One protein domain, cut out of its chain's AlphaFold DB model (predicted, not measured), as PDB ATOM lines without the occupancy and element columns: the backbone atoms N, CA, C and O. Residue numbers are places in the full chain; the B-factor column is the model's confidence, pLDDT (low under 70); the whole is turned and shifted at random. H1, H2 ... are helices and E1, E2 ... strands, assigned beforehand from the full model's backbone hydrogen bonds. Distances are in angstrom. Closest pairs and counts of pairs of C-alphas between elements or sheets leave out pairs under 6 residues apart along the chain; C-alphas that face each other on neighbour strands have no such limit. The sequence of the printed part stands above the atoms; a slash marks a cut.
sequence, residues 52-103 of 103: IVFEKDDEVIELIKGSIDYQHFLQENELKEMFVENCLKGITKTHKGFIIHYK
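This is residues 52 to 103 of the 103 residues of an uncharacterized protein of Lactobacillus reuteri (UniProt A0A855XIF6). A small antiparallel sheet, E2 - E1 - E3, has two short helices over one face, H1 over E2 and H2 over E3, and its other face is bare: two layers. E2, H1 H2, E3 form a split strand-helix-strand unit, two same-way strands with E1 between them, its crossover right-handed. The 52 printed residues run E1 E2 H1 H2 E3, mixed, compact, radius of gyration of the C-alphas 9.8 A, spanning 25 by 24 by 21 A.

Start at E1, residues 52 to 56, and E2, residues 59 to 64, a hairpin; N 54 and O 61, 2.8 A apart, are within hydrogen-bond range. H1, residues 68 to 76, is on the sheet; its closest C-alphas to E2 are Tyr 70 and Leu 63, 5.5 A. H2, residues 81 to 88, on the same face, stands up from the sheet at 57 degrees. E3, residues 99 to 102, is antiparallel to E1, with N 53 and O 101 at 2.8 A; its closest C-alphas to H2 are His 101 and Leu 88, 5.2 A. Every O i to N i+4 pair in H1 and H2 is within range.

Find C-alpha 52 at (12.034, 34.860, 20.800); E1 runs 13.2 A, E2 16.7 A, H1 12.3 A, H2 10.5 A, and E3 10.4 A to C-alpha 102 at (11.739, 33.148, 25.089).

The farthest C-alphas, Ile 68 and Ile 91, are 25.5 A apart. The printed part has no cut and no long link; no printed residue is under 70 in pLDDT.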
ATOM      1  N   ILE A  52      12.679  36.148  21.019       91.81
ATOM      2  CA  ILE A  52      12.034  34.860  20.800       91.81
ATOM      3  C   ILE A  52      12.981  34.014  19.963       91.81
ATOM      4  O   ILE A  52      13.464  34.460  18.921       91.81
ATOM      5  N   VAL A  53      13.216  32.798  20.431       93.69
ATOM      6  CA  VAL A  53      13.993  31.778  19.742       93.69
ATOM      7  C   VAL A  53      13.029  30.872  18.983       93.69
ATOM      8  O   VAL A  53      12.054  30.372  19.552       93.69
ATOM      9  N   PHE A  54      13.303  30.678  17.697       95.19
ATOM     10  CA  PHE A  54      12.641  29.728  16.816       95.19
ATOM     11  C   PHE A  54      13.650  28.648  16.440       95.19
ATOM     12  O   PHE A  54      14.618  28.929  15.737       95.19
ATOM     13  N   GLU A  55      13.420  27.422  16.897       94.50
ATOM     14  CA  GLU A  55      14.274  26.275  16.580       94.50
ATOM     15  C   GLU A  55      13.528  25.304  15.677       94.50
ATOM     16  O   GLU A  55      12.393  24.923  15.979       94.50
ATOM     17  N   LYS A  56      14.157  24.878  14.586       93.62
ATOM     18  CA  LYS A  56      13.633  23.830  13.714       93.62
ATOM     19  C   LYS A  56      14.790  23.038  13.131       93.62
ATOM     20  O   LYS A  56      15.649  23.598  12.463       93.62
ATOM     21  N   ASP A  57      14.773  21.731  13.367       89.00
ATOM     22  CA  ASP A  57      15.865  20.832  12.999       89.00
ATOM     23  C   ASP A  57      17.204  21.335  13.586       89.00
ATOM     24  O   ASP A  57      17.325  21.392  14.810       89.00
ATOM     25  N   ASP A  58      18.168  21.738  12.752       89.88
ATOM     26  CA  ASP A  58      19.465  22.297  13.176       89.88
ATOM     27  C   ASP A  58      19.527  23.839  13.091       89.88
ATOM     28  O   ASP A  58      20.567  24.444  13.362       89.88
ATOM     29  N   GLU A  59      18.432  24.500  12.704       91.12
ATOM     30  CA  GLU A  59      18.368  25.955  12.561       91.12
ATOM     31  C   GLU A  59      17.816  26.619  13.827       91.12
ATOM     32  O   GLU A  59      16.723  26.292  14.299       91.12
ATOM     33  N   VAL A  60      18.561  27.599  14.350       92.69
ATOM     34  CA  VAL A  60      18.160  28.450  15.477       92.69
ATOM     35  C   VAL A  60      18.133  29.896  15.012       92.69
ATOM     36  O   VAL A  60      19.146  30.445  14.577       92.69
ATOM     37  N   ILE A  61      16.963  30.517  15.115       92.75
ATOM     38  CA  ILE A  61      16.733  31.896  14.694       92.75
ATOM     39  C   ILE A  61      16.233  32.689  15.896       92.75
ATOM     40  O   ILE A  61      15.231  32.342  16.516       92.75
ATOM     41  N   GLU A  62      16.922  33.779  16.217       92.56
ATOM     42  CA  GLU A  62      16.538  34.682  17.300       92.56
ATOM     43  C   GLU A  62      15.992  35.986  16.727       92.56
ATOM     44  O   GLU A  62      16.679  36.682  15.978       92.56
ATOM     45  N   LEU A  63      14.763  36.342  17.100       90.69
ATOM     46  CA  LEU A  63      14.107  37.557  16.624       90.69
ATOM     47  C   LEU A  63      13.506  38.333  17.783       90.69
ATOM     48  O   LEU A  63      12.961  37.771  18.733       90.69
ATOM     49  N   ILE A  64      13.557  39.656  17.687       88.00
ATOM     50  CA  ILE A  64      12.920  40.523  18.671       88.00
ATOM     51  C   ILE A  64      11.420  40.568  18.390       88.00
ATOM     52  O   ILE A  64      10.999  40.986  17.309       88.00
ATOM     53  N   LYS A  65      10.609  40.158  19.366       85.69
ATOM     54  CA  LYS A  65       9.148  40.162  19.276       85.69
ATOM     55  C   LYS A  65       8.632  41.529  18.827       85.69
ATOM     56  O   LYS A  65       8.926  42.542  19.456       85.69
ATOM     57  N   GLY A  66       7.845  41.547  17.754       80.69
ATOM     58  CA  GLY A  66       7.257  42.774  17.206       80.69
ATOM     59  C   GLY A  66       8.194  43.619  16.335       80.69
ATOM     60  O   GLY A  66       7.756  44.641  15.814       80.69
ATOM     61  N   SER A  67       9.450  43.206  16.134       83.62
ATOM     62  CA  SER A  67      10.327  43.816  15.126       83.62
ATOM     63  C   SER A  67       9.830  43.548  13.700       83.62
ATOM     64  O   SER A  67       9.011  42.659  13.464       83.62
ATOM     65  N   ILE A  68      10.343  44.318  12.737       83.94
ATOM     66  CA  ILE A  68      10.052  44.121  11.310       83.94
ATOM     67  C   ILE A  68      10.497  42.714  10.887       83.94
ATOM     68  O   ILE A  68       9.682  41.965  10.359       83.94
ATOM     69  N   ASP A  69      11.724  42.314  11.227       85.88
ATOM     70  CA  ASP A  69      12.262  40.986  10.901       85.88
ATOM     71  C   ASP A  69      11.416  39.855  11.500       85.88
ATOM     72  O   ASP A  69      11.141  38.865  10.830       85.88
ATOM     73  N   TYR A  70      10.911  40.032  12.726       89.75
ATOM     74  CA  TYR A  70       9.953  39.106  13.331       89.75
ATOM     75  C   TYR A  70       8.669  38.976  12.503       89.75
ATOM     76  O   TYR A  70       8.244  37.865  12.200       89.75
ATOM     77  N   GLN A  71       8.057  40.092  12.101       89.38
ATOM     78  CA  GLN A  71       6.824  40.068  11.308       89.38
ATOM     79  C   GLN A  71       7.042  39.441   9.923       89.38
ATOM     80  O   GLN A  71       6.215  38.642   9.482       89.38
ATOM     81  N   HIS A  72       8.164  39.749   9.266       92.25
ATOM     82  CA  HIS A  72       8.542  39.124   7.996       92.25
ATOM     83  C   HIS A  72       8.755  37.618   8.152       92.25
ATOM     84  O   HIS A  72       8.158  36.842   7.409       92.25
ATOM     85  N   PHE A  73       9.501  37.194   9.174       93.69
ATOM     86  CA  PHE A  73       9.746  35.780   9.448       93.69
ATOM     87  C   PHE A  73       8.452  34.994   9.682       93.69
ATOM     88  O   PHE A  73       8.289  33.893   9.148       93.69
ATOM     89  N   LEU A  74       7.509  35.560  10.445       94.19
ATOM     90  CA  LEU A  74       6.203  34.938  10.660       94.19
ATOM     91  C   LEU A  74       5.419  34.780   9.352       94.19
ATOM     92  O   LEU A  74       4.794  33.743   9.141       94.19
ATOM     93  N   GLN A  75       5.450  35.786   8.475       93.44
ATOM     94  CA  GLN A  75       4.759  35.738   7.184       93.44
ATOM     95  C   GLN A  75       5.382  34.706   6.242       93.44
ATOM     96  O   GLN A  75       4.654  33.890   5.680       93.44
ATOM     97  N   GLU A  76       6.709  34.701   6.106       94.06
ATOM     98  CA  GLU A  76       7.444  33.776   5.233       94.06
ATOM     99  C   GLU A  76       7.261  32.312   5.646       94.06
ATOM    100  O   GLU A  76       7.143  31.433   4.793       94.06
ATOM    101  N   ASN A  77       7.171  32.049   6.953       92.56
ATOM    102  CA  ASN A  77       6.981  30.705   7.501       92.56
ATOM    103  C   ASN A  77       5.505  30.353   7.774       92.56
ATOM    104  O   ASN A  77       5.215  29.303   8.356       92.56
ATOM    105  N   GLU A  78       4.566  31.222   7.382       92.50
ATOM    106  CA  GLU A  78       3.122  31.092   7.634       92.50
ATOM    107  C   GLU A  78       2.763  30.825   9.112       92.50
ATOM    108  O   GLU A  78       1.788  30.128   9.435       92.50
ATOM    109  N   LEU A  79       3.562  31.362  10.032       92.00
ATOM    110  CA  LEU A  79       3.360  31.250  11.470       92.00
ATOM    111  C   LEU A  79       2.345  32.306  11.901       92.00
ATOM    112  O   LEU A  79       2.603  33.508  11.845       92.00
ATOM    113  N   LYS A  80       1.169  31.876  12.368       91.56
ATOM    114  CA  LYS A  80       0.188  32.842  12.884       91.56
ATOM    115  C   LYS A  80       0.569  33.242  14.300       91.56
ATOM    116  O   LYS A  80       0.772  32.380  15.155       91.56
ATOM    117  N   GLU A  81       0.546  34.541  14.568       89.69
ATOM    118  CA  GLU A  81       0.946  35.125  15.853       89.69
ATOM    119  C   GLU A  81       0.227  34.488  17.056       89.69
ATOM    120  O   GLU A  81       0.856  34.175  18.060       89.69
ATOM    121  N   MET A  82      -1.063  34.159  16.927       91.25
ATOM    122  CA  MET A  82      -1.815  33.459  17.980       91.25
ATOM    123  C   MET A  82      -1.208  32.095  18.365       91.25
ATOM    124  O   MET A  82      -1.232  31.723  19.536       91.25
ATOM    125  N   PHE A  83      -0.667  31.336  17.408       92.12
ATOM    126  CA  PHE A  83      -0.036  30.045  17.702       92.12
ATOM    127  C   PHE A  83       1.368  30.212  18.279       92.12
ATOM    128  O   PHE A  83       1.744  29.450  19.165       92.12
ATOM    129  N   VAL A  84       2.103  31.235  17.839       92.06
ATOM    130  CA  VAL A  84       3.382  31.629  18.446       92.06
ATOM    131  C   VAL A  84       3.172  31.963  19.926       92.06
ATOM    132  O   VAL A  84       3.854  31.410  20.783       92.06
ATOM    133  N   GLU A  85       2.152  32.761  20.255       91.19
ATOM    134  CA  GLU A  85       1.773  33.066  21.643       91.19
ATOM    135  C   GLU A  85       1.406  31.817  22.454       91.19
ATOM    136  O   GLU A  85       1.775  31.705  23.623       91.19
ATOM    137  N   ASN A  86       0.689  30.864  21.855       92.19
ATOM    138  CA  ASN A  86       0.359  29.605  22.524       92.19
ATOM    139  C   ASN A  86       1.611  28.774  22.826       92.19
ATOM    140  O   ASN A  86       1.672  28.145  23.886       92.19
ATOM    141  N   CYS A  87       2.617  28.800  21.947       91.94
ATOM    142  CA  CYS A  87       3.913  28.181  22.210       91.94
ATOM    143  C   CYS A  87       4.668  28.878  23.341       91.94
ATOM    144  O   CYS A  87       5.072  28.218  24.295       91.94
ATOM    145  N   LEU A  88       4.745  30.208  23.310       90.88
ATOM    146  CA  LEU A  88       5.391  30.998  24.363       90.88
ATOM    147  C   LEU A  88       4.725  30.827  25.740       90.88
ATOM    148  O   LEU A  88       5.389  30.925  26.768       90.88
ATOM    149  N   LYS A  89       3.414  30.558  25.776       91.00
ATOM    150  CA  LYS A  89       2.650  30.259  27.004       91.00
ATOM    151  C   LYS A  89       2.715  28.787  27.429       91.00
ATOM    152  O   LYS A  89       2.112  28.429  28.439       91.00
ATOM    153  N   GLY A  90       3.380  27.924  26.659       87.94
ATOM    154  CA  GLY A  90       3.470  26.484  26.919       87.94
ATOM    155  C   GLY A  90       2.178  25.699  26.665       87.94
ATOM    156  O   GLY A  90       2.094  24.531  27.036       87.94
ATOM    157  N   ILE A  91       1.170  26.305  26.028       90.75
ATOM    158  CA  ILE A  91      -0.100  25.646  25.680       90.75
ATOM    159  C   ILE A  91       0.134  24.610  24.573       90.75
ATOM    160  O   ILE A  91      -0.420  23.512  24.603       90.75
ATOM    161  N   THR A  92       0.972  24.953  23.595       88.88
ATOM    162  CA  THR A  92       1.337  24.086  22.468       88.88
ATOM    163  C   THR A  92       2.849  23.941  22.392       88.88
ATOM    164  O   THR A  92       3.556  24.936  22.387       88.88
ATOM    165  N   LYS A  93       3.372  22.714  22.290       85.50
ATOM    166  CA  LYS A  93       4.832  22.488  22.299       85.50
ATOM    167  C   LYS A  93       5.551  23.040  21.065       85.50
ATOM    168  O   LYS A  93       6.672  23.514  21.180       85.50
ATOM    169  N   THR A  94       4.913  22.962  19.899       90.56
ATOM    170  CA  THR A  94       5.513  23.334  18.610       90.56
ATOM    171  C   THR A  94       4.476  23.942  17.676       90.56
ATOM    172  O   THR A  94       3.308  23.541  17.717       90.56
ATOM    173  N   HIS A  95       4.903  24.806  16.756       91.00
ATOM    174  CA  HIS A  95       4.069  25.309  15.664       91.00
ATOM    175  C   HIS A  95       4.798  25.160  14.325       91.00
ATOM    176  O   HIS A  95       5.899  25.667  14.166       91.00
ATOM    177  N   LYS A  96       4.199  24.439  13.360       90.19
ATOM    178  CA  LYS A  96       4.783  24.192  12.019       90.19
ATOM    179  C   LYS A  96       6.209  23.599  12.049       90.19
ATOM    180  O   LYS A  96       7.009  23.833  11.148       90.19
ATOM    181  N   GLY A  97       6.509  22.805  13.078       89.44
ATOM    182  CA  GLY A  97       7.831  22.204  13.291       89.44
ATOM    183  C   GLY A  97       8.804  23.079  14.080       89.44
ATOM    184  O   GLY A  97       9.834  22.568  14.493       89.44
ATOM    185  N   PHE A  98       8.462  24.343  14.356       93.38
ATOM    186  CA  PHE A  98       9.267  25.203  15.214       93.38
ATOM    187  C   PHE A  98       8.971  24.952  16.694       93.38
ATOM    188  O   PHE A  98       7.805  24.944  17.111       93.38
ATOM    189  N   ILE A  99      10.027  24.802  17.486       93.94
ATOM    190  CA  ILE A  99      10.013  24.988  18.936       93.94
ATOM    191  C   ILE A  99      10.218  26.483  19.176       93.94
ATOM    192  O   ILE A  99      11.173  27.073  18.682       93.94
ATOM    193  N   ILE A 100       9.293  27.105  19.903       93.69
ATOM    194  CA  ILE A 100       9.275  28.558  20.091       93.69
ATOM    195  C   ILE A 100       9.302  28.854  21.580       93.69
ATOM    196  O   ILE A 100       8.413  28.415  22.312       93.69
ATOM    197  N   HIS A 101      10.294  29.617  22.021       90.44
ATOM    198  CA  HIS A 101      10.453  29.988  23.421       90.44
ATOM    199  C   HIS A 101      11.091  31.371  23.563       90.44
ATOM    200  O   HIS A 101      11.642  31.928  22.615       90.44
ATOM    201  N   TYR A 102      10.968  31.957  24.751       88.56
ATOM    202  CA  TYR A 102      11.739  33.148  25.089       88.56
ATOM    203  C   TYR A 102      13.204  32.771  25.276       88.56
ATOM    204  O   TYR A 102      13.475  31.712  25.842       88.56
ATOM    205  N   LYS A 103      14.109  33.634  24.809       82.06
ATOM    206  CA  LYS A 103      15.540  33.493  25.084       82.06
ATOM    207  C   LYS A 103      15.837  33.580  26.582       82.06
ATOM    208  O   LYS A 103      15.181  34.407  27.259       82.06
TER     209      LYS A 103